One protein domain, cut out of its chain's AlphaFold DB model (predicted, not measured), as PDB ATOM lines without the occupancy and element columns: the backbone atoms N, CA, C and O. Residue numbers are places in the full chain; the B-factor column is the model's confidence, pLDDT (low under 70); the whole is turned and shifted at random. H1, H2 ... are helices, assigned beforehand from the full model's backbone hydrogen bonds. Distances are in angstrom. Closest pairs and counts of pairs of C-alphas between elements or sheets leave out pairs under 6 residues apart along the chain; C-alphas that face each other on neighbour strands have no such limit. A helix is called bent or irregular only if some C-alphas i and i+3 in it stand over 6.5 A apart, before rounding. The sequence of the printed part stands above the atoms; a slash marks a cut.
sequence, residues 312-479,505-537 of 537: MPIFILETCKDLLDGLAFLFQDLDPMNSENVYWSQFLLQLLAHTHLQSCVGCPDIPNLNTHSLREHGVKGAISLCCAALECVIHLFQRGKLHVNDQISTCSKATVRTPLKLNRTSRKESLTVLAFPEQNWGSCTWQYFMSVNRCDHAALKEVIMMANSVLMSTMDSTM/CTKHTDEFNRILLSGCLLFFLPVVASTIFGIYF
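AT A GLANCE: This is residues 312 to 479 and 505 to 537 of the 537 residues of an uncharacterized protein of Pisolithus microcarpus 441 (UniProt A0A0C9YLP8). A compact cluster of crossed helices has a core of H2, H4 and H8, with H7 crossing H2, H6 crossing H4 and H1 running along H4. The short H3 packs on H7 far from the core, and H5, which touches no helix, is followed by a long loop, residues 409 to 437; residues 409 to 414 of this loop stick out, and so do residues 532 to 537, of which 532 to 535 belong to H8. The printed part has 201 residues with eight named helices, H1 to H8 in order, and no named strand: the class is all helix. The whole is compact, with a radius of gyration of the C-alphas of 17.7 A and spans of 53 by 43 by 39 A.

IN THESE COORDINATES: H1, residues 313 to 330, begins at C-alpha 313 (-18.330, -15.553, 32.595), is 22.7 A long and has a kink of 86 degrees near residue 324. H2 is residues 346 to 360, 19.7 A. H3 is residues 371 to 377, and H4 is residues 380 to 398, 27.0 A. H5 is residues 404 to 408, and H6 is residues 438 to 452, 18.6 A. H1 and H6 are irregular: C-alphas 326 and 329 are 8.5 A apart, and C-alphas 440 and 443 are 7.4 A apart. H7, residues 457 to 479, is 32.9 A long. H8, residues 505 to 535, is 40.8 A long, with a kink of 45 degrees near residue 519, and ends at C-alpha 535 (-47.872, 6.853, 48.420).

HOW THE PARTS SIT: H2 and H4 are the hub, touching four helices each. They touch each other at a steep tilt of 50 degrees, the C-alphas of Leu 348 and Cys 386 closest at 6.4 A. H8 touches H2 at a steep tilt of 47 degrees, the same way, with C-alphas 351 and 517 closest at 5.4 A. H8 also touches H4, C-alphas 389 and 520 closest at 6.0 A. H7 touches H2 with residues 463 to 471 alone, about perpendicular at 78 degrees, C-alphas 349 and 467 closest at 4.6 A. H6 touches H4, C-alphas 384 and 448 closest at 4.9 A. H1 touches H4 at a shallow tilt of 26 degrees, opposite ways, C-alphas 317 and 398 closest at 5.1 A. H3 touches H7, C-alphas 376 and 461 closest at 6.1 A. H5 touches no helix. Every O i to N i+4 pair is within hydrogen-bond range in H3, H4, H5 and H7; the counts are 9 of 14 in H1, 9 of 11 in H2 and in H6, and 20 of 27 in H8.

THE WHOLE: The two C-alphas farthest apart, of Pro 367 and Thr 425, are 54.1 A apart. Residues 480 to 504 are not printed, and C-alphas 479 and 505 are 22.0 A apart across the cut. The links H1 to H2 and H5 to H6 are long. The mean pLDDT of the printed part is 77.6; under 70 are residues 312 to 315, 405 to 423, 433 and 505 to 537.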
ATOM      1  N   MET A 312     -18.749 -20.334  32.024       60.69
ATOM      2  CA  MET A 312     -17.691 -19.331  31.906       60.69
ATOM      3  C   MET A 312     -18.302 -17.914  31.807       60.69
ATOM      4  O   MET A 312     -19.179 -17.690  30.967       60.69
ATOM      5  N   PRO A 313     -17.807 -16.925  32.583       63.66
ATOM      6  CA  PRO A 313     -18.330 -15.553  32.595       63.66
ATOM      7  C   PRO A 313     -18.426 -14.877  31.219       63.66
ATOM      8  O   PRO A 313     -19.188 -13.929  31.054       63.66
ATOM      9  N   ILE A 314     -17.660 -15.361  30.237       67.44
ATOM     10  CA  ILE A 314     -17.629 -14.817  28.880       67.44
ATOM     11  C   ILE A 314     -18.948 -15.028  28.124       67.44
ATOM     12  O   ILE A 314     -19.382 -14.121  27.423       67.44
ATOM     13  N   PHE A 315     -19.624 -16.168  28.317       69.25
ATOM     14  CA  PHE A 315     -20.904 -16.446  27.655       69.25
ATOM     15  C   PHE A 315     -22.026 -15.602  28.258       69.25
ATOM     16  O   PHE A 315     -22.796 -14.989  27.531       69.25
ATOM     17  N   ILE A 316     -22.045 -15.472  29.589       77.56
ATOM     18  CA  ILE A 316     -23.014 -14.627  30.300       77.56
ATOM     19  C   ILE A 316     -22.888 -13.166  29.850       77.56
ATOM     20  O   ILE A 316     -23.899 -12.486  29.684       77.56
ATOM     21  N   LEU A 317     -21.662 -12.674  29.644       82.69
ATOM     22  CA  LEU A 317     -21.423 -11.289  29.254       82.69
ATOM     23  C   LEU A 317     -21.963 -10.965  27.854       82.69
ATOM     24  O   LEU A 317     -22.596  -9.919  27.698       82.69
ATOM     25  N   GLU A 318     -21.726 -11.838  26.871       82.62
ATOM     26  CA  GLU A 318     -22.224 -11.627  25.505       82.62
ATOM     27  C   GLU A 318     -23.751 -11.740  25.470       82.62
ATOM     28  O   GLU A 318     -24.406 -10.819  24.999       82.62
ATOM     29  N   THR A 319     -24.335 -12.750  26.129       85.06
ATOM     30  CA  THR A 319     -25.797 -12.865  26.240       85.06
ATOM     31  C   THR A 319     -26.421 -11.646  26.923       85.06
ATOM     32  O   THR A 319     -27.435 -11.138  26.465       85.06
ATOM     33  N   CYS A 320     -25.821 -11.115  27.995       90.56
ATOM     34  CA  CYS A 320     -26.331  -9.897  28.633       90.56
ATOM     35  C   CYS A 320     -26.262  -8.681  27.704       90.56
ATOM     36  O   CYS A 320     -27.115  -7.800  27.787       90.56
ATOM     37  N   LYS A 321     -25.236  -8.604  26.854       91.50
ATOM     38  CA  LYS A 321     -25.100  -7.535  25.870       91.50
ATOM     39  C   LYS A 321     -26.171  -7.655  24.786       91.50
ATOM     40  O   LYS A 321     -26.799  -6.642  24.508       91.50
ATOM     41  N   ASP A 322     -26.421  -8.856  24.278       90.44
ATOM     42  CA  ASP A 322     -27.467  -9.115  23.284       90.44
ATOM     43  C   ASP A 322     -28.865  -8.847  23.858       90.44
ATOM     44  O   ASP A 322     -29.690  -8.216  23.212       90.44
ATOM     45  N   LEU A 323     -29.116  -9.235  25.114       92.94
ATOM     46  CA  LEU A 323     -30.380  -8.953  25.801       92.94
ATOM     47  C   LEU A 323     -30.628  -7.449  25.986       92.94
ATOM     48  O   LEU A 323     -31.767  -6.998  25.875       92.94
ATOM     49  N   LEU A 324     -29.583  -6.682  26.315       95.19
ATOM     50  CA  LEU A 324     -29.675  -5.226  26.467       95.19
ATOM     51  C   LEU A 324     -29.769  -4.510  25.117       95.19
ATOM     52  O   LEU A 324     -30.360  -3.430  25.054       95.19
ATOM     53  N   ASP A 325     -29.197  -5.082  24.057       95.00
ATOM     54  CA  ASP A 325     -29.302  -4.521  22.718       95.00
ATOM     55  C   ASP A 325     -30.752  -4.589  22.231       95.00
ATOM     56  O   ASP A 325     -31.439  -5.602  22.360       95.00
ATOM     57  N   GLY A 326     -31.271  -3.449  21.779       94.44
ATOM     58  CA  GLY A 326     -32.688  -3.307  21.428       94.44
ATOM     59  C   GLY A 326     -33.687  -3.633  22.552       94.44
ATOM     60  O   GLY A 326     -34.882  -3.696  22.274       94.44
ATOM     61  N   LEU A 327     -33.239  -3.825  23.802       96.31
ATOM     62  CA  LEU A 327     -34.052  -4.353  24.906       96.31
ATOM     63  C   LEU A 327     -34.713  -5.701  24.562       96.31
ATOM     64  O   LEU A 327     -35.863  -5.946  24.936       96.31
ATOM     65  N   ALA A 328     -33.986  -6.577  23.861       95.06
ATOM     66  CA  ALA A 328     -34.444  -7.899  23.435       95.06
ATOM     67  C   ALA A 328     -35.087  -8.723  24.569       95.06
ATOM     68  O   ALA A 328     -36.049  -9.451  24.332       95.06
ATOM     69  N   PHE A 329     -34.657  -8.539  25.826       95.56
ATOM     70  CA  PHE A 329     -35.263  -9.197  26.996       95.56
ATOM     71  C   PHE A 329     -36.750  -8.868  27.239       95.56
ATOM     72  O   PHE A 329     -37.358  -9.467  28.122       95.56
ATOM     73  N   LEU A 330     -37.345  -7.909  26.524       96.81
ATOM     74  CA  LEU A 330     -38.776  -7.597  26.605       96.81
ATOM     75  C   LEU A 330     -39.624  -8.400  25.618       96.81
ATOM     76  O   LEU A 330     -40.836  -8.490  25.807       96.81
ATOM     77  N   PHE A 331     -39.013  -8.984  24.592       96.31
ATOM     78  CA  PHE A 331     -39.698  -9.628  23.479       96.31
ATOM     79  C   PHE A 331     -39.759 -11.144  23.681       96.31
ATOM     80  O   PHE A 331     -38.843 -11.732  24.260       96.31
ATOM     81  N   GLN A 332     -40.840 -11.776  23.219       92.88
ATOM     82  CA  GLN A 332     -41.054 -13.224  23.356       92.88
ATOM     83  C   GLN A 332     -39.886 -14.048  22.798       92.88
ATOM     84  O   GLN A 332     -39.334 -14.889  23.502       92.88
ATOM     85  N   ASP A 333     -39.476 -13.737  21.568       90.44
ATOM     86  CA  ASP A 333     -38.441 -14.471  20.828       90.44
ATOM     87  C   ASP A 333     -37.069 -13.790  20.897       90.44
ATOM     88  O   ASP A 333     -36.174 -14.095  20.112       90.44
ATOM     89  N   LEU A 334     -36.908 -12.827  21.814       89.94
ATOM     90  CA  LEU A 334     -35.726 -11.964  21.911       89.94
ATOM     91  C   LEU A 334     -35.433 -11.169  20.622       89.94
ATOM     92  O   LEU A 334     -34.322 -10.676  20.440       89.94
ATOM     93  N   ASP A 335     -36.430 -11.014  19.748       91.06
ATOM     94  CA  ASP A 335     -36.334 -10.232  18.517       91.06
ATOM     95  C   ASP A 335     -37.008  -8.857  18.689       91.06
ATOM     96  O   ASP A 335     -38.242  -8.770  18.698       91.06
ATOM     97  N   PRO A 336     -36.230  -7.763  18.793       88.62
ATOM     98  CA  PRO A 336     -36.778  -6.422  18.950       88.62
ATOM     99  C   PRO A 336     -37.480  -5.892  17.690       88.62
ATOM    100  O   PRO A 336     -38.144  -4.854  17.759       88.62
ATOM    101  N   MET A 337     -37.348  -6.565  16.542       90.56
ATOM    102  CA  MET A 337     -38.025  -6.166  15.305       90.56
ATOM    103  C   MET A 337     -39.520  -6.489  15.330       90.56
ATOM    104  O   MET A 337     -40.294  -5.843  14.619       90.56
ATOM    105  N   ASN A 338     -39.949  -7.441  16.164       89.88
ATOM    106  CA  ASN A 338     -41.352  -7.805  16.294       89.88
ATOM    107  C   ASN A 338     -42.039  -7.013  17.418       89.88
ATOM    108  O   ASN A 338     -42.153  -7.464  18.560       89.88
ATOM    109  N   SER A 339     -42.537  -5.820  17.090       88.69
ATOM    110  CA  SER A 339     -43.218  -4.958  18.064       88.69
ATOM    111  C   SER A 339     -44.572  -5.485  18.556       88.69
ATOM    112  O   SER A 339     -45.114  -4.930  19.512       88.69
ATOM    113  N   GLU A 340     -45.145  -6.507  17.916       91.38
ATOM    114  CA  GLU A 340     -46.428  -7.087  18.338       91.38
ATOM    115  C   GLU A 340     -46.280  -7.878  19.648       91.38
ATOM    116  O   GLU A 340     -47.192  -7.881  20.472       91.38
ATOM    117  N   ASN A 341     -45.086  -8.425  19.900       91.62
ATOM    118  CA  ASN A 341     -44.794  -9.307  21.035       91.62
ATOM    119  C   ASN A 341     -43.985  -8.604  22.144       91.62
ATOM    120  O   ASN A 341     -43.210  -9.231  22.878       91.62
ATOM    121  N   VAL A 342     -44.108  -7.277  22.266       95.62
ATOM    122  CA  VAL A 342     -43.418  -6.507  23.313       95.62
ATOM    123  C   VAL A 342     -44.047  -6.826  24.670       95.62
ATOM    124  O   VAL A 342     -45.267  -6.823  24.819       95.62
ATOM    125  N   TYR A 343     -43.207  -7.029  25.687       96.94
ATOM    126  CA  TYR A 343     -43.575  -7.440  27.050       96.94
ATOM    127  C   TYR A 343     -44.036  -8.898  27.175       96.94
ATOM    128  O   TYR A 343     -44.613  -9.279  28.193       96.94
ATOM    129  N   TRP A 344     -43.783  -9.718  26.156       96.56
ATOM    130  CA  TRP A 344     -44.149 -11.137  26.142       96.56
ATOM    131  C   TRP A 344     -42.948 -12.044  26.412       96.56
ATOM    132  O   TRP A 344     -43.063 -13.265  26.359       96.56
ATOM    133  N   SER A 345     -41.781 -11.467  26.715       95.81
ATOM    134  CA  SER A 345     -40.634 -12.260  27.137       95.81
ATOM    135  C   SER A 345     -40.972 -13.101  28.359       95.81
ATOM    136  O   SER A 345     -41.504 -12.595  29.355       95.81
ATOM    137  N   GLN A 346     -40.558 -14.364  28.327       94.00
ATOM    138  CA  GLN A 346     -40.713 -15.256  29.465       94.00
ATOM    139  C   GLN A 346     -40.035 -14.686  30.732       94.00
ATOM    140  O   GLN A 346     -40.535 -14.941  31.826       94.00
ATOM    141  N   PHE A 347     -38.967 -13.878  30.609       92.12
ATOM    142  CA  PHE A 347     -38.333 -13.154  31.730       92.12
ATOM    143  C   PHE A 347     -39.299 -12.271  32.488       92.12
ATOM    144  O   PHE A 347     -39.382 -12.283  33.720       92.12
ATOM    145  N   LEU A 348     -40.046 -11.490  31.726       95.88
ATOM    146  CA  LEU A 348     -40.989 -10.538  32.262       95.88
ATOM    147  C   LEU A 348     -42.236 -11.234  32.786       95.88
ATOM    148  O   LEU A 348     -42.685 -10.908  33.886       95.88
ATOM    149  N   LEU A 349     -42.762 -12.196  32.025       96.25
ATOM    150  CA  LEU A 349     -43.973 -12.932  32.375       96.25
ATOM    151  C   LEU A 349     -43.804 -13.685  33.686       96.25
ATOM    152  O   LEU A 349     -44.643 -13.542  34.575       96.25
ATOM    153  N   GLN A 350     -42.696 -14.407  33.854       92.81
ATOM    154  CA  GLN A 350     -42.422 -15.046  35.128       92.81
ATOM    155  C   GLN A 350     -42.266 -14.020  36.244       92.81
ATOM    156  O   GLN A 350     -42.820 -14.205  37.330       92.81
ATOM    157  N   LEU A 351     -41.540 -12.920  35.998       92.06
ATOM    158  CA  LEU A 351     -41.228 -11.991  37.077       92.06
ATOM    159  C   LEU A 351     -42.511 -11.369  37.605       92.06
ATOM    160  O   LEU A 351     -42.729 -11.315  38.817       92.06
ATOM    161  N   LEU A 352     -43.383 -10.974  36.686       94.44
ATOM    162  CA  LEU A 352     -44.713 -10.471  36.970       94.44
ATOM    163  C   LEU A 352     -45.576 -11.521  37.687       94.44
ATOM    164  O   LEU A 352     -46.207 -11.192  38.696       94.44
ATOM    165  N   ALA A 353     -45.570 -12.768  37.205       93.88
ATOM    166  CA  ALA A 353     -46.345 -13.877  37.758       93.88
ATOM    167  C   ALA A 353     -46.048 -14.102  39.244       93.88
ATOM    168  O   ALA A 353     -46.956 -14.068  40.075       93.88
ATOM    169  N   HIS A 354     -44.778 -14.262  39.605       88.56
ATOM    170  CA  HIS A 354     -44.408 -14.652  40.965       88.56
ATOM    171  C   HIS A 354     -44.206 -13.475  41.923       88.56
ATOM    172  O   HIS A 354     -44.438 -13.621  43.120       88.56
ATOM    173  N   THR A 355     -43.773 -12.298  41.452       85.62
ATOM    174  CA  THR A 355     -43.602 -11.146  42.363       85.62
ATOM    175  C   THR A 355     -44.923 -10.455  42.659       85.62
ATOM    176  O   THR A 355     -45.204 -10.099  43.806       85.62
ATOM    177  N   HIS A 356     -45.731 -10.242  41.621       89.06
ATOM    178  CA  HIS A 356     -46.897  -9.382  41.701       89.06
ATOM    179  C   HIS A 356     -48.182 -10.196  41.724       89.06
ATOM    180  O   HIS A 356     -48.908 -10.133  42.715       89.06
ATOM    181  N   LEU A 357     -48.446 -10.992  40.682       90.69
ATOM    182  CA  LEU A 357     -49.729 -11.689  40.543       90.69
ATOM    183  C   LEU A 357     -49.950 -12.703  41.665       90.69
ATOM    184  O   LEU A 357     -51.025 -12.710  42.258       90.69
ATOM    185  N   GLN A 358     -48.922 -13.471  42.034       89.62
ATOM    186  CA  GLN A 358     -48.971 -14.410  43.156       89.62
ATOM    187  C   GLN A 358     -49.341 -13.720  44.474       89.62
ATOM    188  O   GLN A 358     -50.172 -14.227  45.224       89.62
ATOM    189  N   SER A 359     -48.786 -12.533  44.735       85.81
ATOM    190  CA  SER A 359     -49.111 -11.731  45.925       85.81
ATOM    191  C   SER A 359     -50.545 -11.189  45.903       85.81
ATOM    192  O   SER A 359     -51.090 -10.842  46.950       85.81
ATOM    193  N   CYS A 360     -51.156 -11.103  44.720       87.06
ATOM    194  CA  CYS A 360     -52.538 -10.673  44.531       87.06
ATOM    195  C   CYS A 360     -53.550 -11.832  44.561       87.06
ATOM    196  O   CYS A 360     -54.763 -11.584  44.547       87.06
ATOM    197  N   VAL A 361     -53.094 -13.090  44.604       88.19
ATOM    198  CA  VAL A 361     -53.978 -14.261  44.695       88.19
ATOM    199  C   VAL A 361     -54.767 -14.202  46.004       88.19
ATOM    200  O   VAL A 361     -54.216 -14.008  47.085       88.19
ATOM    201  N   GLY A 362     -56.089 -14.345  45.903       89.06
ATOM    202  CA  GLY A 362     -56.989 -14.293  47.058       89.06
ATOM    203  C   GLY A 362     -57.279 -12.887  47.599       89.06
ATOM    204  O   GLY A 362     -58.033 -12.769  48.563       89.06
ATOM    205  N   CYS A 363     -56.748 -11.814  46.995       86.56
ATOM    206  CA  CYS A 363     -57.140 -10.458  47.382       86.56
ATOM    207  C   CYS A 363     -58.648 -10.246  47.136       86.56
ATOM    208  O   CYS A 363     -59.103 -10.479  46.004       86.56
ATOM    209  N   PRO A 364     -59.416  -9.795  48.153       91.38
ATOM    210  CA  PRO A 364     -60.843  -9.543  48.003       91.38
ATOM    211  C   PRO A 364     -61.079  -8.408  47.005       91.38
ATOM    212  O   PRO A 364     -60.273  -7.482  46.903       91.38
ATOM    213  N   ASP A 365     -62.194  -8.473  46.280       92.88
ATOM    214  CA  ASP A 365     -62.623  -7.351  45.453       92.88
ATOM    215  C   ASP A 365     -63.131  -6.218  46.360       92.88
ATOM    216  O   ASP A 365     -63.960  -6.426  47.246       92.88
ATOM    217  N   ILE A 366     -62.589  -5.022  46.159       93.31
ATOM    218  CA  ILE A 366     -62.929  -3.777  46.840       93.31
ATOM    219  C   ILE A 366     -63.541  -2.848  45.779       93.31
ATOM    220  O   ILE A 366     -62.816  -2.074  45.141       93.31
ATOM    221  N   PRO A 367     -64.877  -2.873  45.592       92.75
ATOM    222  CA  PRO A 367     -65.546  -2.150  44.508       92.75
ATOM    223  C   PRO A 367     -65.257  -0.647  44.502       92.75
ATOM    224  O   PRO A 367     -65.090  -0.050  43.443       92.75
ATOM    225  N   ASN A 368     -65.107  -0.040  45.685       94.56
ATOM    226  CA  ASN A 368     -64.802   1.388  45.832       94.56
ATOM    227  C   ASN A 368     -63.444   1.794  45.235       94.56
ATOM    228  O   ASN A 368     -63.250   2.962  44.914       94.56
ATOM    229  N   LEU A 369     -62.507   0.850  45.107       87.31
ATOM    230  CA  LEU A 369     -61.204   1.058  44.472       87.31
ATOM    231  C   LEU A 369     -61.159   0.509  43.044       87.31
ATOM    232  O   LEU A 369     -60.119   0.586  42.396       87.31
ATOM    233  N   ASN A 370     -62.272  -0.045  42.554       91.06
ATOM    234  CA  ASN A 370     -62.371  -0.675  41.245       91.06
ATOM    235  C   ASN A 370     -61.281  -1.747  41.021       91.06
ATOM    236  O   ASN A 370     -60.639  -1.813  39.970       91.06
ATOM    237  N   THR A 371     -61.033  -2.578  42.040       88.56
ATOM    238  CA  THR A 371     -59.957  -3.583  42.016       88.56
ATOM    239  C   THR A 371     -60.118  -4.618  40.914       88.56
ATOM    240  O   THR A 371     -59.106  -5.094  40.409       88.56
ATOM    241  N   HIS A 372     -61.348  -4.936  40.500       88.00
ATOM    242  CA  HIS A 372     -61.605  -5.787  39.339       88.00
ATOM    243  C   HIS A 372     -60.948  -5.224  38.070       88.00
ATOM    244  O   HIS A 372     -60.122  -5.874  37.440       88.00
ATOM    245  N   SER A 373     -61.245  -3.968  37.746       87.19
ATOM    246  CA  SER A 373     -60.686  -3.261  36.592       87.19
ATOM    247  C   SER A 373     -59.168  -3.060  36.725       87.19
ATOM    248  O   SER A 373     -58.413  -3.259  35.774       87.19
ATOM    249  N   LEU A 374     -58.676  -2.757  37.934       83.62
ATOM    250  CA  LEU A 374     -57.234  -2.681  38.197       83.62
ATOM    251  C   LEU A 374     -56.523  -4.029  38.007       83.62
ATOM    252  O   LEU A 374     -55.377  -4.048  37.568       83.62
ATOM    253  N   ARG A 375     -57.184  -5.150  38.295       85.12
ATOM    254  CA  ARG A 375     -56.629  -6.488  38.057       85.12
ATOM    255  C   ARG A 375     -56.534  -6.802  36.567       85.12
ATOM    256  O   ARG A 375     -55.576  -7.438  36.149       85.12
ATOM    257  N   GLU A 376     -57.495  -6.334  35.777       82.12
ATOM    258  CA  GLU A 376     -57.533  -6.582  34.332       82.12
ATOM    259  C   GLU A 376     -56.560  -5.707  33.536       82.12
ATOM    260  O   GLU A 376     -56.065  -6.141  32.502       82.12
ATOM    261  N   HIS A 377     -56.292  -4.472  33.973       79.25
ATOM    262  CA  HIS A 377     -55.478  -3.541  33.177       79.25
ATOM    263  C   HIS A 377     -54.698  -2.492  33.993       79.25
ATOM    264  O   HIS A 377     -53.995  -1.648  33.433       79.25
ATOM    265  N   GLY A 378     -54.767  -2.542  35.323       85.06
ATOM    266  CA  GLY A 378     -54.016  -1.677  36.243       85.06
ATOM    267  C   GLY A 378     -52.572  -2.120  36.505       85.06
ATOM    268  O   GLY A 378     -51.857  -1.462  37.258       85.06
ATOM    269  N   VAL A 379     -52.098  -3.190  35.863       92.00
ATOM    270  CA  VAL A 379     -50.748  -3.753  36.065       92.00
ATOM    271  C   VAL A 379     -49.620  -2.959  35.396       92.00
ATOM    272  O   VAL A 379     -48.461  -3.352  35.491       92.00
ATOM    273  N   LYS A 380     -49.918  -1.830  34.738       95.31
ATOM    274  CA  LYS A 380     -48.924  -1.015  34.010       95.31
ATOM    275  C   LYS A 380     -47.703  -0.674  34.871       95.31
ATOM    276  O   LYS A 380     -46.566  -0.802  34.424       95.31
ATOM    277  N   GLY A 381     -47.949  -0.284  36.125       92.19
ATOM    278  CA  GLY A 381     -46.897   0.001  37.099       92.19
ATOM    279  C   GLY A 381     -46.049  -1.231  37.420       92.19
ATOM    280  O   GLY A 381     -44.823  -1.157  37.359       92.19
ATOM    281  N   ALA A 382     -46.687  -2.375  37.678       92.94
ATOM    282  CA  ALA A 382     -45.992  -3.628  37.963       92.94
ATOM    283  C   ALA A 382     -45.116  -4.074  36.783       92.94
ATOM    284  O   ALA A 382     -43.925  -4.301  36.975       92.94
ATOM    285  N   ILE A 383     -45.660  -4.080  35.560       95.62
ATOM    286  CA  ILE A 383     -44.914  -4.404  34.333       95.62
ATOM    287  C   ILE A 383     -43.703  -3.476  34.179       95.62
ATOM    288  O   ILE A 383     -42.587  -3.951  33.978       95.62
ATOM    289  N   SER A 384     -43.894  -2.159  34.326       95.69
ATOM    290  CA  SER A 384     -42.802  -1.187  34.177       95.69
ATOM    291  C   SER A 384     -41.680  -1.381  35.198       95.69
ATOM    292  O   SER A 384     -40.499  -1.245  34.870       95.69
ATOM    293  N   LEU A 385     -42.041  -1.743  36.429       90.88
ATOM    294  CA  LEU A 385     -41.080  -2.021  37.481       90.88
ATOM    295  C   LEU A 385     -40.348  -3.341  37.200       90.88
ATOM    296  O   LEU A 385     -39.135  -3.398  37.393       90.88
ATOM    297  N   CYS A 386     -41.040  -4.362  36.678       94.31
ATOM    298  CA  CYS A 386     -40.438  -5.639  36.288       94.31
ATOM    299  C   CYS A 386     -39.412  -5.418  35.173       94.31
ATOM    300  O   CYS A 386     -38.283  -5.879  35.305       94.31
ATOM    301  N   CYS A 387     -39.745  -4.627  34.148       95.62
ATOM    302  CA  CYS A 387     -38.815  -4.263  33.072       95.62
ATOM    303  C   CYS A 387     -37.535  -3.615  33.621       95.62
ATOM    304  O   CYS A 387     -36.430  -4.060  33.319       95.62
ATOM    305  N   ALA A 388     -37.681  -2.607  34.487       94.81
ATOM    306  CA  ALA A 388     -36.542  -1.908  35.077       94.81
ATOM    307  C   ALA A 388     -35.697  -2.816  35.992       94.81
ATOM    308  O   ALA A 388     -34.471  -2.696  36.030       94.81
ATOM    309  N   ALA A 389     -36.330  -3.737  36.724       90.88
ATOM    310  CA  ALA A 389     -35.627  -4.711  37.554       90.88
ATOM    311  C   ALA A 389     -34.816  -5.704  36.707       90.88
ATOM    312  O   ALA A 389     -33.648  -5.941  37.022       90.88
ATOM    313  N   LEU A 390     -35.395  -6.222  35.618       94.25
ATOM    314  CA  LEU A 390     -34.699  -7.092  34.666       94.25
ATOM    315  C   LEU A 390     -33.489  -6.373  34.056       94.25
ATOM    316  O   LEU A 390     -32.375  -6.886  34.140       94.25
ATOM    317  N   GLU A 391     -33.674  -5.153  33.541       95.31
ATOM    318  CA  GLU A 391     -32.583  -4.344  32.977       95.31
ATOM    319  C   GLU A 391     -31.453  -4.128  33.998       95.31
ATOM    320  O   GLU A 391     -30.270  -4.284  33.686       95.31
ATOM    321  N   CYS A 392     -31.809  -3.827  35.252       92.75
ATOM    322  CA  CYS A 392     -30.847  -3.672  36.338       92.75
ATOM    323  C   CYS A 392     -30.032  -4.944  36.575       92.75
ATOM    324  O   CYS A 392     -28.799  -4.884  36.627       92.75
ATOM    325  N   VAL A 393     -30.699  -6.091  36.693       89.94
ATOM    326  CA  VAL A 393     -30.037  -7.379  36.928       89.94
ATOM    327  C   VAL A 393     -29.123  -7.741  35.756       89.94
ATOM    328  O   VAL A 393     -27.963  -8.091  35.987       89.94
ATOM    329  N   ILE A 394     -29.575  -7.563  34.512       92.12
ATOM    330  CA  ILE A 394     -28.765  -7.831  33.316       92.12
ATOM    331  C   ILE A 394     -27.536  -6.910  33.282       92.12
ATOM    332  O   ILE A 394     -26.415  -7.374  33.066       92.12
ATOM    333  N   HIS A 395     -27.677  -5.623  33.618       92.88
ATOM    334  CA  HIS A 395     -26.529  -4.721  33.755       92.88
ATOM    335  C   HIS A 395     -25.565  -5.118  34.881       92.88
ATOM    336  O   HIS A 395     -24.360  -4.862  34.782       92.88
ATOM    337  N   LEU A 396     -26.055  -5.696  35.980       88.50
ATOM    338  CA  LEU A 396     -25.197  -6.184  37.061       88.50
ATOM    339  C   LEU A 396     -24.374  -7.397  36.615       88.50
ATOM    340  O   LEU A 396     -23.175  -7.439  36.913       88.50
ATOM    341  N   PHE A 397     -24.975  -8.319  35.861       86.25
ATOM    342  CA  PHE A 397     -24.261  -9.425  35.222       86.25
ATOM    343  C   PHE A 397     -23.245  -8.928  34.194       86.25
ATOM    344  O   PHE A 397     -22.067  -9.264  34.292       86.25
ATOM    345  N   GLN A 398     -23.658  -8.036  33.290       90.31
ATOM    346  CA  GLN A 398     -22.792  -7.453  32.263       90.31
ATOM    347  C   GLN A 398     -21.567  -6.745  32.867       90.31
ATOM    348  O   GLN A 398     -20.468  -6.759  32.323       90.31
ATOM    349  N   ARG A 399     -21.720  -6.115  34.033       89.25
ATOM    350  CA  ARG A 399     -20.608  -5.438  34.720       89.25
ATOM    351  C   ARG A 399     -19.727  -6.391  35.533       89.25
ATOM    352  O   ARG A 399     -18.823  -5.914  36.221       89.25
ATOM    353  N   GLY A 400     -20.019  -7.693  35.528       86.25
ATOM    354  CA  GLY A 400     -19.368  -8.690  36.381       86.25
ATOM    355  C   GLY A 400     -19.555  -8.407  37.873       86.25
ATOM    356  O   GLY A 400     -18.741  -8.823  38.692       86.25
ATOM    357  N   LYS A 401     -20.585  -7.631  38.237       84.81
ATOM    358  CA  LYS A 401     -20.877  -7.264  39.630       84.81
ATOM    359  C   LYS A 401     -21.671  -8.340  40.348       84.81
ATOM    360  O   LYS A 401     -21.678  -8.345  41.574       84.81
ATOM    361  N   LEU A 402     -22.339  -9.211  39.600       81.75
ATOM    362  CA  LEU A 402     -23.052 -10.362  40.124       81.75
ATOM    363  C   LEU A 402     -22.289 -11.622  39.705       81.75
ATOM    364  O   LEU A 402     -22.218 -11.939  38.521       81.75
ATOM    365  N   HIS A 403     -21.652 -12.290  40.671       75.31
ATOM    366  CA  HIS A 403     -20.921 -13.533  40.434       75.31
ATOM    367  C   HIS A 403     -21.815 -14.716  40.807       75.31
ATOM    368  O   HIS A 403     -22.259 -14.820  41.951       75.31
ATOM    369  N   VAL A 404     -22.103 -15.589  39.840       72.38
ATOM    370  CA  VAL A 404     -22.988 -16.750  40.036       72.38
ATOM    371  C   VAL A 404     -22.332 -17.780  40.960       72.38
ATOM    372  O   VAL A 404     -22.967 -18.294  41.878       72.38
ATOM    373  N   ASN A 405     -21.031 -18.021  40.781       68.44
ATOM    374  CA  ASN A 405     -20.319 -19.094  41.480       68.44
ATOM    375  C   ASN A 405     -20.173 -18.852  42.992       68.44
ATOM    376  O   ASN A 405     -20.214 -19.809  43.764       68.44
ATOM    377  N   ASP A 406     -20.079 -17.591  43.424       61.62
ATOM    378  CA  ASP A 406     -19.965 -17.238  44.849       61.62
ATOM    379  C   ASP A 406     -21.247 -17.571  45.634       61.62
ATOM    380  O   ASP A 406     -21.209 -17.814  46.844       61.62
ATOM    381  N   GLN A 407     -22.393 -17.609  44.946       56.62
ATOM    382  CA  GLN A 407     -23.680 -17.932  45.563       56.62
ATOM    383  C   GLN A 407     -23.909 -19.443  45.667       56.62
ATOM    384  O   GLN A 407     -24.510 -19.906  46.633       56.62
ATOM    385  N   ILE A 408     -23.373 -20.222  44.724       48.59
ATOM    386  CA  ILE A 408     -23.556 -21.678  44.681       48.59
ATOM    387  C   ILE A 408     -22.755 -22.379  45.791       48.59
ATOM    388  O   ILE A 408     -23.253 -23.299  46.440       48.59
ATOM    389  N   SER A 409     -21.523 -21.934  46.068       49.16
ATOM    390  CA  SER A 409     -20.612 -22.657  46.972       49.16
ATOM    391  C   SER A 409     -20.922 -22.495  48.468       49.16
ATOM    392  O   SER A 409     -20.397 -23.248  49.287       49.16
ATOM    393  N   THR A 410     -21.742 -21.513  48.853       44.12
ATOM    394  CA  THR A 410     -22.065 -21.201  50.259       44.12
ATOM    395  C   THR A 410     -23.415 -21.768  50.722       44.12
ATOM    396  O   THR A 410     -23.775 -21.638  51.894       44.12
ATOM    397  N   CYS A 411     -24.131 -22.474  49.840       43.34
ATOM    398  CA  CYS A 411     -25.520 -22.898  50.043       43.34
ATOM    399  C   CYS A 411     -25.727 -23.966  51.141       43.34
ATOM    400  O   CYS A 411     -26.846 -24.155  51.606       43.34
ATOM    401  N   SER A 412     -24.676 -24.642  51.624       48.38
ATOM    402  CA  SER A 412     -24.824 -25.680  52.662       48.38
ATOM    403  C   SER A 412     -24.820 -25.156  54.106       48.38
ATOM    404  O   SER A 412     -25.223 -25.889  55.010       48.38
ATOM    405  N   LYS A 413     -24.408 -23.903  54.367       44.88
ATOM    406  CA  LYS A 413     -24.448 -23.291  55.712       44.88
ATOM    407  C   LYS A 413     -24.758 -21.792  55.646       44.88
ATOM    408  O   LYS A 413     -23.862 -20.967  55.521       44.88
ATOM    409  N   ALA A 414     -26.053 -21.493  55.767       42.75
ATOM    410  CA  ALA A 414     -26.698 -20.221  56.107       42.75
ATOM    411  C   ALA A 414     -25.781 -18.986  56.227       42.75
ATOM    412  O   ALA A 414     -25.253 -18.702  57.301       42.75
ATOM    413  N   THR A 415     -25.632 -18.244  55.127       43.25
ATOM    414  CA  THR A 415     -25.822 -16.781  54.974       43.25
ATOM    415  C   THR A 415     -25.197 -16.412  53.623       43.25
ATOM    416  O   THR A 415     -24.001 -16.121  53.550       43.25
ATOM    417  N   VAL A 416     -25.976 -16.459  52.538       43.97
ATOM    418  CA  VAL A 416     -25.499 -16.037  51.211       43.97
ATOM    419  C   VAL A 416     -25.227 -14.534  51.264       43.97
ATOM    420  O   VAL A 416     -26.143 -13.726  51.423       43.97
ATOM    421  N   ARG A 417     -23.954 -14.142  51.173       52.28
ATOM    422  CA  ARG A 417     -23.569 -12.736  51.035       52.28
ATOM    423  C   ARG A 417     -23.620 -12.383  49.556       52.28
ATOM    424  O   ARG A 417     -22.853 -12.926  48.770       52.28
ATOM    425  N   THR A 418     -24.486 -11.444  49.178       52.97
ATOM    426  CA  THR A 418     -24.362 -10.749  47.887       52.97
ATOM    427  C   THR A 418     -22.927 -10.237  47.719       52.97
ATOM    428  O   THR A 418     -22.330  -9.869  48.732       52.97
ATOM    429  N   PRO A 419     -22.367 -10.163  46.499       50.19
ATOM    430  CA  PRO A 419     -21.031  -9.617  46.278       50.19
ATOM    431  C   PRO A 419     -20.970  -8.179  46.799       50.19
ATOM    432  O   PRO A 419     -21.473  -7.223  46.206       50.19
ATOM    433  N   LEU A 420     -20.397  -8.043  47.988       59.25
ATOM    434  CA  LEU A 420     -20.336  -6.794  48.715       59.25
ATOM    435  C   LEU A 420     -19.104  -6.058  48.235       59.25
ATOM    436  O   LEU A 420     -17.968  -6.462  48.488       59.25
ATOM    437  N   LYS A 421     -19.324  -4.933  47.556       62.09
ATOM    438  CA  LYS A 421     -18.233  -4.000  47.316       62.09
ATOM    439  C   LYS A 421     -17.822  -3.452  48.677       62.09
ATOM    440  O   LYS A 421     -18.530  -2.636  49.272       62.09
ATOM    441  N   LEU A 422     -16.692  -3.931  49.186       62.75
ATOM    442  CA  LEU A 422     -16.107  -3.386  50.396       62.75
ATOM    443  C   LEU A 422     -15.745  -1.929  50.099       62.75
ATOM    444  O   LEU A 422     -14.944  -1.638  49.204       62.75
ATOM    445  N   ASN A 423     -16.370  -0.992  50.801       69.50
ATOM    446  CA  ASN A 423     -16.014   0.406  50.649       69.50
ATOM    447  C   ASN A 423     -14.571   0.579  51.153       69.50
ATOM    448  O   ASN A 423     -14.275   0.314  52.317       69.50
ATOM    449  N   ARG A 424     -13.666   1.008  50.262       75.56
ATOM    450  CA  ARG A 424     -12.223   1.099  50.541       75.56
ATOM    451  C   ARG A 424     -11.910   1.988  51.748       75.56
ATOM    452  O   ARG A 424     -10.959   1.703  52.467       75.56
ATOM    453  N   THR A 425     -12.695   3.039  51.971       75.69
ATOM    454  CA  THR A 425     -12.494   3.992  53.069       75.69
ATOM    455  C   THR A 425     -13.150   3.545  54.370       75.69
ATOM    456  O   THR A 425     -12.553   3.724  55.425       75.69
ATOM    457  N   SER A 426     -14.346   2.945  54.335       79.94
ATOM    458  CA  SER A 426     -15.043   2.544  55.572       79.94
ATOM    459  C   SER A 426     -14.767   1.105  56.011       79.94
ATOM    460  O   SER A 426     -15.104   0.742  57.137       79.94
ATOM    461  N   ARG A 427     -14.209   0.271  55.119       78.69
ATOM    462  CA  ARG A 427     -14.103  -1.195  55.250       78.69
ATOM    463  C   ARG A 427     -15.457  -1.890  55.481       78.69
ATOM    464  O   ARG A 427     -15.497  -3.088  55.731       78.69
ATOM    465  N   LYS A 428     -16.574  -1.163  55.399       79.44
ATOM    466  CA  LYS A 428     -17.911  -1.733  55.523       79.44
ATOM    467  C   LYS A 428     -18.394  -2.190  54.155       79.44
ATOM    468  O   LYS A 428     -18.178  -1.534  53.134       79.44
ATOM    469  N   GLU A 429     -19.048  -3.333  54.176       73.50
ATOM    470  CA  GLU A 429     -19.805  -3.892  53.071       73.50
ATOM    471  C   GLU A 429     -20.905  -2.891  52.663       73.50
ATOM    472  O   GLU A 429     -21.672  -2.414  53.500       73.50
ATOM    473  N   SER A 430     -20.933  -2.493  51.388       74.44
ATOM    474  CA  SER A 430     -21.910  -1.541  50.855       74.44
ATOM    475  C   SER A 430     -22.802  -2.236  49.830       74.44
ATOM    476  O   SER A 430     -22.343  -2.660  48.771       74.44
ATOM    477  N   LEU A 431     -24.099  -2.307  50.143       74.19
ATOM    478  CA  LEU A 431     -25.155  -2.775  49.235       74.19
ATOM    479  C   LEU A 431     -25.611  -1.693  48.252       74.19
ATOM    480  O   LEU A 431     -26.481  -1.923  47.422       74.19
ATOM    481  N   THR A 432     -25.024  -0.500  48.314       75.88
ATOM    482  CA  THR A 432     -25.480   0.672  47.557       75.88
ATOM    483  C   THR A 432     -25.358   0.473  46.044       75.88
ATOM    484  O   THR A 432     -26.077   1.109  45.286       75.88
ATOM    485  N   VAL A 433     -24.474  -0.429  45.599       67.88
ATOM    486  CA  VAL A 433     -24.313  -0.794  44.181       67.88
ATOM    487  C   VAL A 433     -25.430  -1.716  43.683       67.88
ATOM    488  O   VAL A 433     -25.724  -1.703  42.492       67.88
ATOM    489  N   LEU A 434     -26.016  -2.507  44.582       71.00
ATOM    490  CA  LEU A 434     -27.119  -3.420  44.289       71.00
ATOM    491  C   LEU A 434     -28.473  -2.780  44.586       71.00
ATOM    492  O   LEU A 434     -29.484  -3.245  44.087       71.00
ATOM    493  N   ALA A 435     -28.513  -1.716  45.387       78.19
ATOM    494  CA  ALA A 435     -29.751  -1.028  45.697       78.19
ATOM    495  C   ALA A 435     -30.484  -0.621  44.407       78.19
ATOM    496  O   ALA A 435     -29.868  -0.148  43.448       78.19
ATOM    497  N   PHE A 436     -31.813  -0.725  44.447       82.06
ATOM    498  CA  PHE A 436     -32.722  -0.261  43.404       82.06
ATOM    499  C   PHE A 436     -33.388   1.070  43.824       82.06
ATOM    500  O   PHE A 436     -34.600   1.110  44.034       82.06
ATOM    501  N   PRO A 437     -32.627   2.161  44.077       83.94
ATOM    502  CA  PRO A 437     -33.217   3.411  44.521       83.94
ATOM    503  C   PRO A 437     -33.816   4.172  43.339       83.94
ATOM    504  O   PRO A 437     -33.285   4.148  42.225       83.94
ATOM    505  N   GLU A 438     -34.852   4.952  43.629       81.06
ATOM    506  CA  GLU A 438     -35.493   5.870  42.683       81.06
ATOM    507  C   GLU A 438     -34.486   6.813  42.003       81.06
ATOM    508  O   GLU A 438     -34.578   7.064  40.809       81.06
ATOM    509  N   GLN A 439     -33.457   7.260  42.727       86.44
ATOM    510  CA  GLN A 439     -32.407   8.131  42.181       86.44
ATOM    511  C   GLN A 439     -31.642   7.504  41.006       86.44
ATOM    512  O   GLN A 439     -31.167   8.232  40.139       86.44
ATOM    513  N   ASN A 440     -31.520   6.174  40.975       86.75
ATOM    514  CA  ASN A 440     -30.773   5.466  39.935       86.75
ATOM    515  C   ASN A 440     -31.695   4.877  38.864       86.75
ATOM    516  O   ASN A 440     -31.331   4.877  37.692       86.75
ATOM    517  N   TRP A 441     -32.868   4.378  39.262       91.00
ATOM    518  CA  TRP A 441     -33.749   3.605  38.381       91.00
ATOM    519  C   TRP A 441     -35.116   4.245  38.141       91.00
ATOM    520  O   TRP A 441     -35.815   3.825  37.228       91.00
ATOM    521  N   GLY A 442     -35.481   5.307  38.863       88.81
ATOM    522  CA  GLY A 442     -36.785   5.965  38.734       88.81
ATOM    523  C   GLY A 442     -37.048   6.501  37.327       88.81
ATOM    524  O   GLY A 442     -38.136   6.307  36.792       88.81
ATOM    525  N   SER A 443     -36.037   7.086  36.670       93.81
ATOM    526  CA  SER A 443     -36.172   7.536  35.275       93.81
ATOM    527  C   SER A 443     -36.361   6.372  34.297       93.81
ATOM    528  O   SER A 443     -37.144   6.496  33.360       93.81
ATOM    529  N   CYS A 444     -35.659   5.254  34.505       93.75
ATOM    530  CA  CYS A 444     -35.775   4.045  33.683       93.75
ATOM    531  C   CYS A 444     -37.166   3.406  33.864       93.75
ATOM    532  O   CYS A 444     -37.889   3.203  32.891       93.75
ATOM    533  N   THR A 445     -37.619   3.222  35.111       92.62
ATOM    534  CA  THR A 445     -38.979   2.751  35.420       92.62
ATOM    535  C   THR A 445     -40.046   3.666  34.821       92.62
ATOM    536  O   THR A 445     -41.015   3.177  34.244       92.62
ATOM    537  N   TRP A 446     -39.867   4.988  34.890       94.62
ATOM    538  CA  TRP A 446     -40.798   5.942  34.287       94.62
ATOM    539  C   TRP A 446     -40.849   5.834  32.758       94.62
ATOM    540  O   TRP A 446     -41.927   5.901  32.172       94.62
ATOM    541  N   GLN A 447     -39.712   5.626  32.092       96.88
ATOM    542  CA  GLN A 447     -39.679   5.404  30.642       96.88
ATOM    543  C   GLN A 447     -40.440   4.135  30.250       96.88
ATOM    544  O   GLN A 447     -41.274   4.188  29.341       96.88
ATOM    545  N   TYR A 448     -40.240   3.034  30.981       97.06
ATOM    546  CA  TYR A 448     -41.041   1.829  30.784       97.06
ATOM    547  C   TYR A 448     -42.516   2.073  31.052       97.06
ATOM    548  O   TYR A 448     -43.341   1.654  30.251       97.06
ATOM    549  N   PHE A 449     -42.863   2.802  32.112       95.94
ATOM    550  CA  PHE A 449     -44.252   3.141  32.402       95.94
ATOM    551  C   PHE A 449     -44.897   3.900  31.240       95.94
ATOM    552  O   PHE A 449     -45.990   3.547  30.807       95.94
ATOM    553  N   MET A 450     -44.210   4.898  30.679       96.69
ATOM    554  CA  MET A 450     -44.711   5.653  29.530       96.69
ATOM    555  C   MET A 450     -44.846   4.785  28.274       96.69
ATOM    556  O   MET A 450     -45.773   5.005  27.496       96.69
ATOM    557  N   SER A 451     -43.957   3.807  28.083       96.88
ATOM    558  CA  SER A 451     -44.032   2.840  26.982       96.88
ATOM    559  C   SER A 451     -45.203   1.867  27.158       96.88
ATOM    560  O   SER A 451     -46.080   1.803  26.301       96.88
ATOM    561  N   VAL A 452     -45.305   1.215  28.318       95.88
ATOM    562  CA  VAL A 452     -46.405   0.309  28.694       95.88
ATOM    563  C   VAL A 452     -47.754   1.035  28.667       95.88
ATOM    564  O   VAL A 452     -48.780   0.459  28.318       95.88
ATOM    565  N   ASN A 453     -47.785   2.329  28.993       95.25
ATOM    566  CA  ASN A 453     -49.011   3.120  28.940       95.25
ATOM    567  C   ASN A 453     -49.518   3.379  27.509       95.25
ATOM    568  O   ASN A 453     -50.682   3.749  27.357       95.25
ATOM    569  N   ARG A 454     -48.676   3.197  26.483       96.31
ATOM    570  CA  ARG A 454     -49.076   3.264  25.068       96.31
ATOM    571  C   ARG A 454     -49.651   1.949  24.553       96.31
ATOM    572  O   ARG A 454     -50.318   1.981  23.524       96.31
ATOM    573  N   CYS A 455     -49.414   0.831  25.240       94.69
ATOM    574  CA  CYS A 455     -50.058  -0.435  24.915       94.69
ATOM    575  C   CYS A 455     -51.569  -0.310  25.109       94.69
ATOM    576  O   CYS A 455     -52.041   0.303  26.077       94.69
ATOM    577  N   ASP A 456     -52.329  -0.895  24.190       94.50
ATOM    578  CA  ASP A 456     -53.770  -0.983  24.349       94.50
ATOM    579  C   ASP A 456     -54.150  -1.957  25.481       94.50
ATOM    580  O   ASP A 456     -53.331  -2.699  26.034       94.50
ATOM    581  N   HIS A 457     -55.420  -1.918  25.875       93.62
ATOM    582  CA  HIS A 457     -55.914  -2.746  26.972       93.62
ATOM    583  C   HIS A 457     -55.948  -4.237  26.610       93.62
ATOM    584  O   HIS A 457     -55.866  -5.065  27.513       93.62
ATOM    585  N   ALA A 458     -56.063  -4.583  25.323       94.44
ATOM    586  CA  ALA A 458     -56.108  -5.971  24.877       94.44
ATOM    587  C   ALA A 458     -54.727  -6.626  25.016       94.44
ATOM    588  O   ALA A 458     -54.618  -7.678  25.639       94.44
ATOM    589  N   ALA A 459     -53.670  -5.951  24.566       94.25
ATOM    590  CA  ALA A 459     -52.287  -6.390  24.708       94.25
ATOM    591  C   ALA A 459     -51.883  -6.545  26.182       94.25
ATOM    592  O   ALA A 459     -51.267  -7.537  26.563       94.25
ATOM    593  N   LEU A 460     -52.267  -5.597  27.044       95.06
ATOM    594  CA  LEU A 460     -51.989  -5.704  28.483       95.06
ATOM    595  C   LEU A 460     -52.731  -6.874  29.132       95.06
ATOM    596  O   LEU A 460     -52.162  -7.562  29.981       95.06
ATOM    597  N   LYS A 461     -53.982  -7.114  28.729       94.75
ATOM    598  CA  LYS A 461     -54.759  -8.264  29.198       94.75
ATOM    599  C   LYS A 461     -54.107  -9.581  28.777       94.75
ATOM    600  O   LYS A 461     -54.055 -10.500  29.591       94.75
ATOM    601  N   GLU A 462     -53.557  -9.643  27.567       95.88
ATOM    602  CA  GLU A 462     -52.818 -10.806  27.069       95.88
ATOM    603  C   GLU A 462     -51.568 -11.087  27.913       95.88
ATOM    604  O   GLU A 462     -51.383 -12.204  28.390       95.88
ATOM    605  N   VAL A 463     -50.766 -10.057  28.219       96.12
ATOM    606  CA  VAL A 463     -49.593 -10.173  29.113       96.12
ATOM    607  C   VAL A 463     -49.984 -10.738  30.482       96.12
ATOM    608  O   VAL A 463     -49.321 -11.635  31.003       96.12
ATOM    609  N   ILE A 464     -51.079 -10.247  31.070       95.62
ATOM    610  CA  ILE A 464     -51.583 -10.747  32.360       95.62
ATOM    611  C   ILE A 464     -52.055 -12.194  32.242       95.62
ATOM    612  O   ILE A 464     -51.816 -12.990  33.149       95.62
ATOM    613  N   MET A 465     -52.746 -12.544  31.158       95.75
ATOM    614  CA  MET A 465     -53.225 -13.903  30.926       95.75
ATOM    615  C   MET A 465     -52.051 -14.879  30.795       95.75
ATOM    616  O   MET A 465     -52.044 -15.900  31.481       95.75
ATOM    617  N   MET A 466     -51.025 -14.531  30.014       96.62
ATOM    618  CA  MET A 466     -49.804 -15.330  29.884       96.62
ATOM    619  C   MET A 466     -49.070 -15.475  31.223       96.62
ATOM    620  O   MET A 466     -48.717 -16.585  31.615       96.62
ATOM    621  N   ALA A 467     -48.903 -14.389  31.983       95.88
ATOM    622  CA  ALA A 467     -48.267 -14.447  33.300       95.88
ATOM    623  C   ALA A 467     -49.079 -15.282  34.314       95.88
ATOM    624  O   ALA A 467     -48.507 -16.021  35.112       95.88
ATOM    625  N   ASN A 468     -50.415 -15.235  34.274       95.12
ATOM    626  CA  ASN A 468     -51.244 -16.132  35.085       95.12
ATOM    627  C   ASN A 468     -51.121 -17.590  34.637       95.12
ATOM    628  O   ASN A 468     -51.089 -18.467  35.492       95.12
ATOM    629  N   SER A 469     -51.011 -17.860  33.332       96.19
ATOM    630  CA  SER A 469     -50.770 -19.216  32.827       96.19
ATOM    631  C   SER A 469     -49.476 -19.799  33.398       96.19
ATOM    632  O   SER A 469     -49.477 -20.938  33.855       96.19
ATOM    633  N   VAL A 470     -48.405 -18.998  33.442       94.31
ATOM    634  CA  VAL A 470     -47.120 -19.351  34.074       94.31
ATOM    635  C   VAL A 470     -47.276 -19.617  35.578       94.31
ATOM    636  O   VAL A 470     -46.703 -20.559  36.131       94.31
ATOM    637  N   LEU A 471     -48.074 -18.797  36.267       92.88
ATOM    638  CA  LEU A 471     -48.334 -18.985  37.693       92.88
ATOM    639  C   LEU A 471     -49.100 -20.289  37.969       92.88
ATOM    640  O   LEU A 471     -48.756 -21.016  38.900       92.88
ATOM    641  N   MET A 472     -50.126 -20.585  37.167       92.94
ATOM    642  CA  MET A 472     -50.958 -21.784  37.323       92.94
ATOM    643  C   MET A 472     -50.186 -23.060  36.983       92.94
ATOM    644  O   MET A 472     -50.240 -24.008  37.762       92.94
ATOM    645  N   SER A 473     -49.387 -23.064  35.908       91.75
ATOM    646  CA  SER A 473     -48.547 -24.222  35.565       91.75
ATOM    647  C   SER A 473     -47.569 -24.575  36.687       91.75
ATOM    648  O   SER A 473     -47.334 -25.752  36.964       91.75
ATOM    649  N   THR A 474     -47.048 -23.562  37.386       88.69
ATOM    650  CA  THR A 474     -46.173 -23.774  38.544       88.69
ATOM    651  C   THR A 474     -46.926 -24.401  39.721       88.69
ATOM    652  O   THR A 474     -46.410 -25.316  40.362       88.69
ATOM    653  N   MET A 475     -48.150 -23.945  40.010       85.31
ATOM    654  CA  MET A 475     -48.959 -24.477  41.116       85.31
ATOM    655  C   MET A 475     -49.394 -25.926  40.875       85.31
ATOM    656  O   MET A 475     -49.268 -26.754  41.781       85.31
ATOM    657  N   ASP A 476     -49.826 -26.256  39.659       89.88
ATOM    658  CA  ASP A 476     -50.225 -27.620  39.300       89.88
ATOM    659  C   ASP A 476     -49.052 -28.598  39.443       89.88
ATOM    660  O   ASP A 476     -49.210 -29.693  39.986       89.88
ATOM    661  N   SER A 477     -47.844 -28.169  39.053       85.75
ATOM    662  CA  SER A 477     -46.630 -28.968  39.234       85.75
ATOM    663  C   SER A 477     -46.320 -29.235  40.710       85.75
ATOM    664  O   SER A 477     -45.895 -30.337  41.043       85.75
ATOM    665  N   THR A 478     -46.540 -28.260  41.602       82.69
ATOM    666  CA  THR A 478     -46.283 -28.445  43.044       82.69
ATOM    667  C   THR A 478     -47.286 -29.377  43.725       82.69
ATOM    668  O   THR A 478     -46.908 -30.112  44.630       82.69
ATOM    669  N   MET A 479     -48.548 -29.391  43.284       81.19
ATOM    670  CA  MET A 479     -49.591 -30.234  43.888       81.19
ATOM    671  C   MET A 479     -49.456 -31.713  43.503       81.19
ATOM    672  O   MET A 479     -49.851 -32.591  44.268       81.19
ATOM    673  N   CYS A 505     -39.398 -26.933  25.241       30.31
ATOM    674  CA  CYS A 505     -39.068 -25.496  25.202       30.31
ATOM    675  C   CYS A 505     -39.564 -24.738  26.448       30.31
ATOM    676  O   CYS A 505     -38.838 -23.904  26.983       30.31
ATOM    677  N   THR A 506     -40.742 -25.071  26.990       36.41
ATOM    678  CA  THR A 506     -41.257 -24.451  28.229       36.41
ATOM    679  C   THR A 506     -40.441 -24.796  29.476       36.41
ATOM    680  O   THR A 506     -40.304 -23.951  30.353       36.41
ATOM    681  N   LYS A 507     -39.842 -25.994  29.560       34.72
ATOM    682  CA  LYS A 507     -39.050 -26.413  30.733       34.72
ATOM    683  C   LYS A 507     -37.666 -25.758  30.806       34.72
ATOM    684  O   LYS A 507     -37.152 -25.551  31.900       34.72
ATOM    685  N   HIS A 508     -37.065 -25.412  29.667       32.56
ATOM    686  CA  HIS A 508     -35.749 -24.761  29.615       32.56
ATOM    687  C   HIS A 508     -35.820 -23.257  29.898       32.56
ATOM    688  O   HIS A 508     -34.948 -22.714  30.581       32.56
ATOM    689  N   THR A 509     -36.895 -22.604  29.455       37.44
ATOM    690  CA  THR A 509     -37.188 -21.210  29.794       37.44
ATOM    691  C   THR A 509     -37.824 -21.076  31.171       37.44
ATOM    692  O   THR A 509     -37.894 -19.959  31.661       37.44
ATOM    693  N   ASP A 510     -38.264 -22.158  31.826       37.84
ATOM    694  CA  ASP A 510     -38.786 -22.061  33.192       37.84
ATOM    695  C   ASP A 510     -37.676 -21.841  34.229       37.84
ATOM    696  O   ASP A 510     -37.840 -21.076  35.183       37.84
ATOM    697  N   GLU A 511     -36.502 -22.429  33.990       38.94
ATOM    698  CA  GLU A 511     -35.475 -22.561  35.019       38.94
ATOM    699  C   GLU A 511     -34.470 -21.416  35.069       38.94
ATOM    700  O   GLU A 511     -34.195 -20.894  36.142       38.94
ATOM    701  N   PHE A 512     -34.008 -20.913  33.917       39.44
ATOM    702  CA  PHE A 512     -33.192 -19.683  33.842       39.44
ATOM    703  C   PHE A 512     -33.907 -18.451  34.431       39.44
ATOM    704  O   PHE A 512     -33.348 -17.397  34.731       39.44
ATOM    705  N   ASN A 513     -35.192 -18.611  34.621       43.41
ATOM    706  CA  ASN A 513     -36.141 -17.558  34.698       43.41
ATOM    707  C   ASN A 513     -36.632 -17.470  36.146       43.41
ATOM    708  O   ASN A 513     -36.541 -16.395  36.743       43.41
ATOM    709  N   ARG A 514     -36.807 -18.625  36.817       44.06
ATOM    710  CA  ARG A 514     -36.709 -18.724  38.282       44.06
ATOM    711  C   ARG A 514     -35.431 -18.051  38.823       44.06
ATOM    712  O   ARG A 514     -35.492 -17.419  39.882       44.06
ATOM    713  N   ILE A 515     -34.288 -18.133  38.112       45.47
ATOM    714  CA  ILE A 515     -32.987 -17.511  38.491       45.47
ATOM    715  C   ILE A 515     -33.065 -15.988  38.461       45.47
ATOM    716  O   ILE A 515     -32.715 -15.334  39.452       45.47
ATOM    717  N   LEU A 516     -33.560 -15.414  37.362       43.22
ATOM    718  CA  LEU A 516     -33.783 -13.972  37.273       43.22
ATOM    719  C   LEU A 516     -34.834 -13.493  38.284       43.22
ATOM    720  O   LEU A 516     -34.669 -12.420  38.869       43.22
ATOM    721  N   LEU A 517     -35.860 -14.303  38.557       47.75
ATOM    722  CA  LEU A 517     -36.895 -14.018  39.547       47.75
ATOM    723  C   LEU A 517     -36.371 -13.931  40.963       47.75
ATOM    724  O   LEU A 517     -36.751 -13.012  41.677       47.75
ATOM    725  N   SER A 518     -35.520 -14.867  41.374       45.28
ATOM    726  CA  SER A 518     -34.925 -14.864  42.711       45.28
ATOM    727  C   SER A 518     -34.076 -13.606  42.921       45.28
ATOM    728  O   SER A 518     -34.216 -12.915  43.931       45.28
ATOM    729  N   GLY A 519     -33.293 -13.218  41.906       45.38
ATOM    730  CA  GLY A 519     -32.570 -11.947  41.891       45.38
ATOM    731  C   GLY A 519     -33.495 -10.728  41.956       45.38
ATOM    732  O   GLY A 519     -33.246  -9.813  42.735       45.38
ATOM    733  N   CYS A 520     -34.585 -10.711  41.188       43.34
ATOM    734  CA  CYS A 520     -35.507  -9.577  41.128       43.34
ATOM    735  C   CYS A 520     -36.444  -9.473  42.350       43.34
ATOM    736  O   CYS A 520     -36.714  -8.359  42.798       43.34
ATOM    737  N   LEU A 521     -36.886 -10.589  42.946       46.91
ATOM    738  CA  LEU A 521     -37.705 -10.660  44.171       46.91
ATOM    739  C   LEU A 521     -37.005  -9.993  45.365       46.91
ATOM    740  O   LEU A 521     -37.664  -9.318  46.161       46.91
ATOM    741  N   LEU A 522     -35.670 -10.105  45.446       48.56
ATOM    742  CA  LEU A 522     -34.838  -9.424  46.447       48.56
ATOM    743  C   LEU A 522     -34.930  -7.888  46.362       48.56
ATOM    744  O   LEU A 522     -34.793  -7.210  47.382       48.56
ATOM    745  N   PHE A 523     -35.178  -7.333  45.171       46.94
ATOM    746  CA  PHE A 523     -35.281  -5.887  44.937       46.94
ATOM    747  C   PHE A 523     -36.725  -5.385  44.940       46.94
ATOM    748  O   PHE A 523     -36.993  -4.277  45.407       46.94
ATOM    749  N   PHE A 524     -37.656  -6.208  44.459       42.25
ATOM    750  CA  PHE A 524     -39.050  -5.831  44.264       42.25
ATOM    751  C   PHE A 524     -39.811  -5.678  45.576       42.25
ATOM    752  O   PHE A 524     -40.449  -4.656  45.791       42.25
ATOM    753  N   LEU A 525     -39.729  -6.655  46.481       46.00
ATOM    754  CA  LEU A 525     -40.537  -6.654  47.704       46.00
ATOM    755  C   LEU A 525     -40.240  -5.459  48.632       46.00
ATOM    756  O   LEU A 525     -41.193  -4.821  49.081       46.00
ATOM    757  N   PRO A 526     -38.974  -5.067  48.887       43.84
ATOM    758  CA  PRO A 526     -38.675  -3.904  49.723       43.84
ATOM    759  C   PRO A 526     -39.046  -2.569  49.067       43.84
ATOM    760  O   PRO A 526     -39.463  -1.644  49.770       43.84
ATOM    761  N   VAL A 527     -38.891  -2.455  47.742       41.62
ATOM    762  CA  VAL A 527     -39.194  -1.230  46.986       41.62
ATOM    763  C   VAL A 527     -40.697  -1.080  46.798       41.62
ATOM    764  O   VAL A 527     -41.229  -0.044  47.161       41.62
ATOM    765  N   VAL A 528     -41.411  -2.116  46.357       42.56
ATOM    766  CA  VAL A 528     -42.880  -2.112  46.255       42.56
ATOM    767  C   VAL A 528     -43.515  -1.879  47.622       42.56
ATOM    768  O   VAL A 528     -44.405  -1.040  47.728       42.56
ATOM    769  N   ALA A 529     -43.023  -2.519  48.689       43.22
ATOM    770  CA  ALA A 529     -43.492  -2.213  50.037       43.22
ATOM    771  C   ALA A 529     -43.203  -0.748  50.414       43.22
ATOM    772  O   ALA A 529     -44.095  -0.065  50.898       43.22
ATOM    773  N   SER A 530     -42.007  -0.216  50.155       39.41
ATOM    774  CA  SER A 530     -41.696   1.184  50.496       39.41
ATOM    775  C   SER A 530     -42.490   2.200  49.668       39.41
ATOM    776  O   SER A 530     -42.880   3.233  50.201       39.41
ATOM    777  N   THR A 531     -42.777   1.910  48.398       38.75
ATOM    778  CA  THR A 531     -43.512   2.799  47.489       38.75
ATOM    779  C   THR A 531     -45.020   2.731  47.729       38.75
ATOM    780  O   THR A 531     -45.668   3.770  47.797       38.75
ATOM    781  N   ILE A 532     -45.594   1.543  47.956       37.34
ATOM    782  CA  ILE A 532     -47.013   1.406  48.331       37.34
ATOM    783  C   ILE A 532     -47.263   2.055  49.699       37.34
ATOM    784  O   ILE A 532     -48.214   2.816  49.847       37.34
ATOM    785  N   PHE A 533     -46.394   1.835  50.690       34.59
ATOM    786  CA  PHE A 533     -46.530   2.501  51.991       34.59
ATOM    787  C   PHE A 533     -46.121   3.985  51.970       34.59
ATOM    788  O   PHE A 533     -46.490   4.709  52.883       34.59
ATOM    789  N   GLY A 534     -45.384   4.459  50.963       31.30
ATOM    790  CA  GLY A 534     -44.999   5.870  50.831       31.30
ATOM    791  C   GLY A 534     -45.984   6.734  50.037       31.30
ATOM    792  O   GLY A 534     -45.926   7.949  50.143       31.30
ATOM    793  N   ILE A 535     -46.867   6.132  49.230       31.86
ATOM    794  CA  ILE A 535     -47.872   6.853  48.420       31.86
ATOM    795  C   ILE A 535     -49.224   6.964  49.148       31.86
ATOM    796  O   ILE A 535     -50.001   7.876  48.875       31.86
ATOM    797  N   TYR A 536     -49.513   6.055  50.084       29.42
ATOM    798  CA  TYR A 536     -50.770   6.033  50.847       29.42
ATOM    799  C   TYR A 536     -50.684   6.692  52.239       29.42
ATOM    800  O   TYR A 536     -51.673   6.684  52.977       29.42
ATOM    801  N   PHE A 537     -49.535   7.274  52.590       32.31
ATOM    802  CA  PHE A 537     -49.273   8.016  53.829       32.31
ATOM    803  C   PHE A 537     -48.538   9.314  53.508       32.31
ATOM    804  O   PHE A 537     -48.712  10.277  54.292       32.31
TER     805      PHE A 537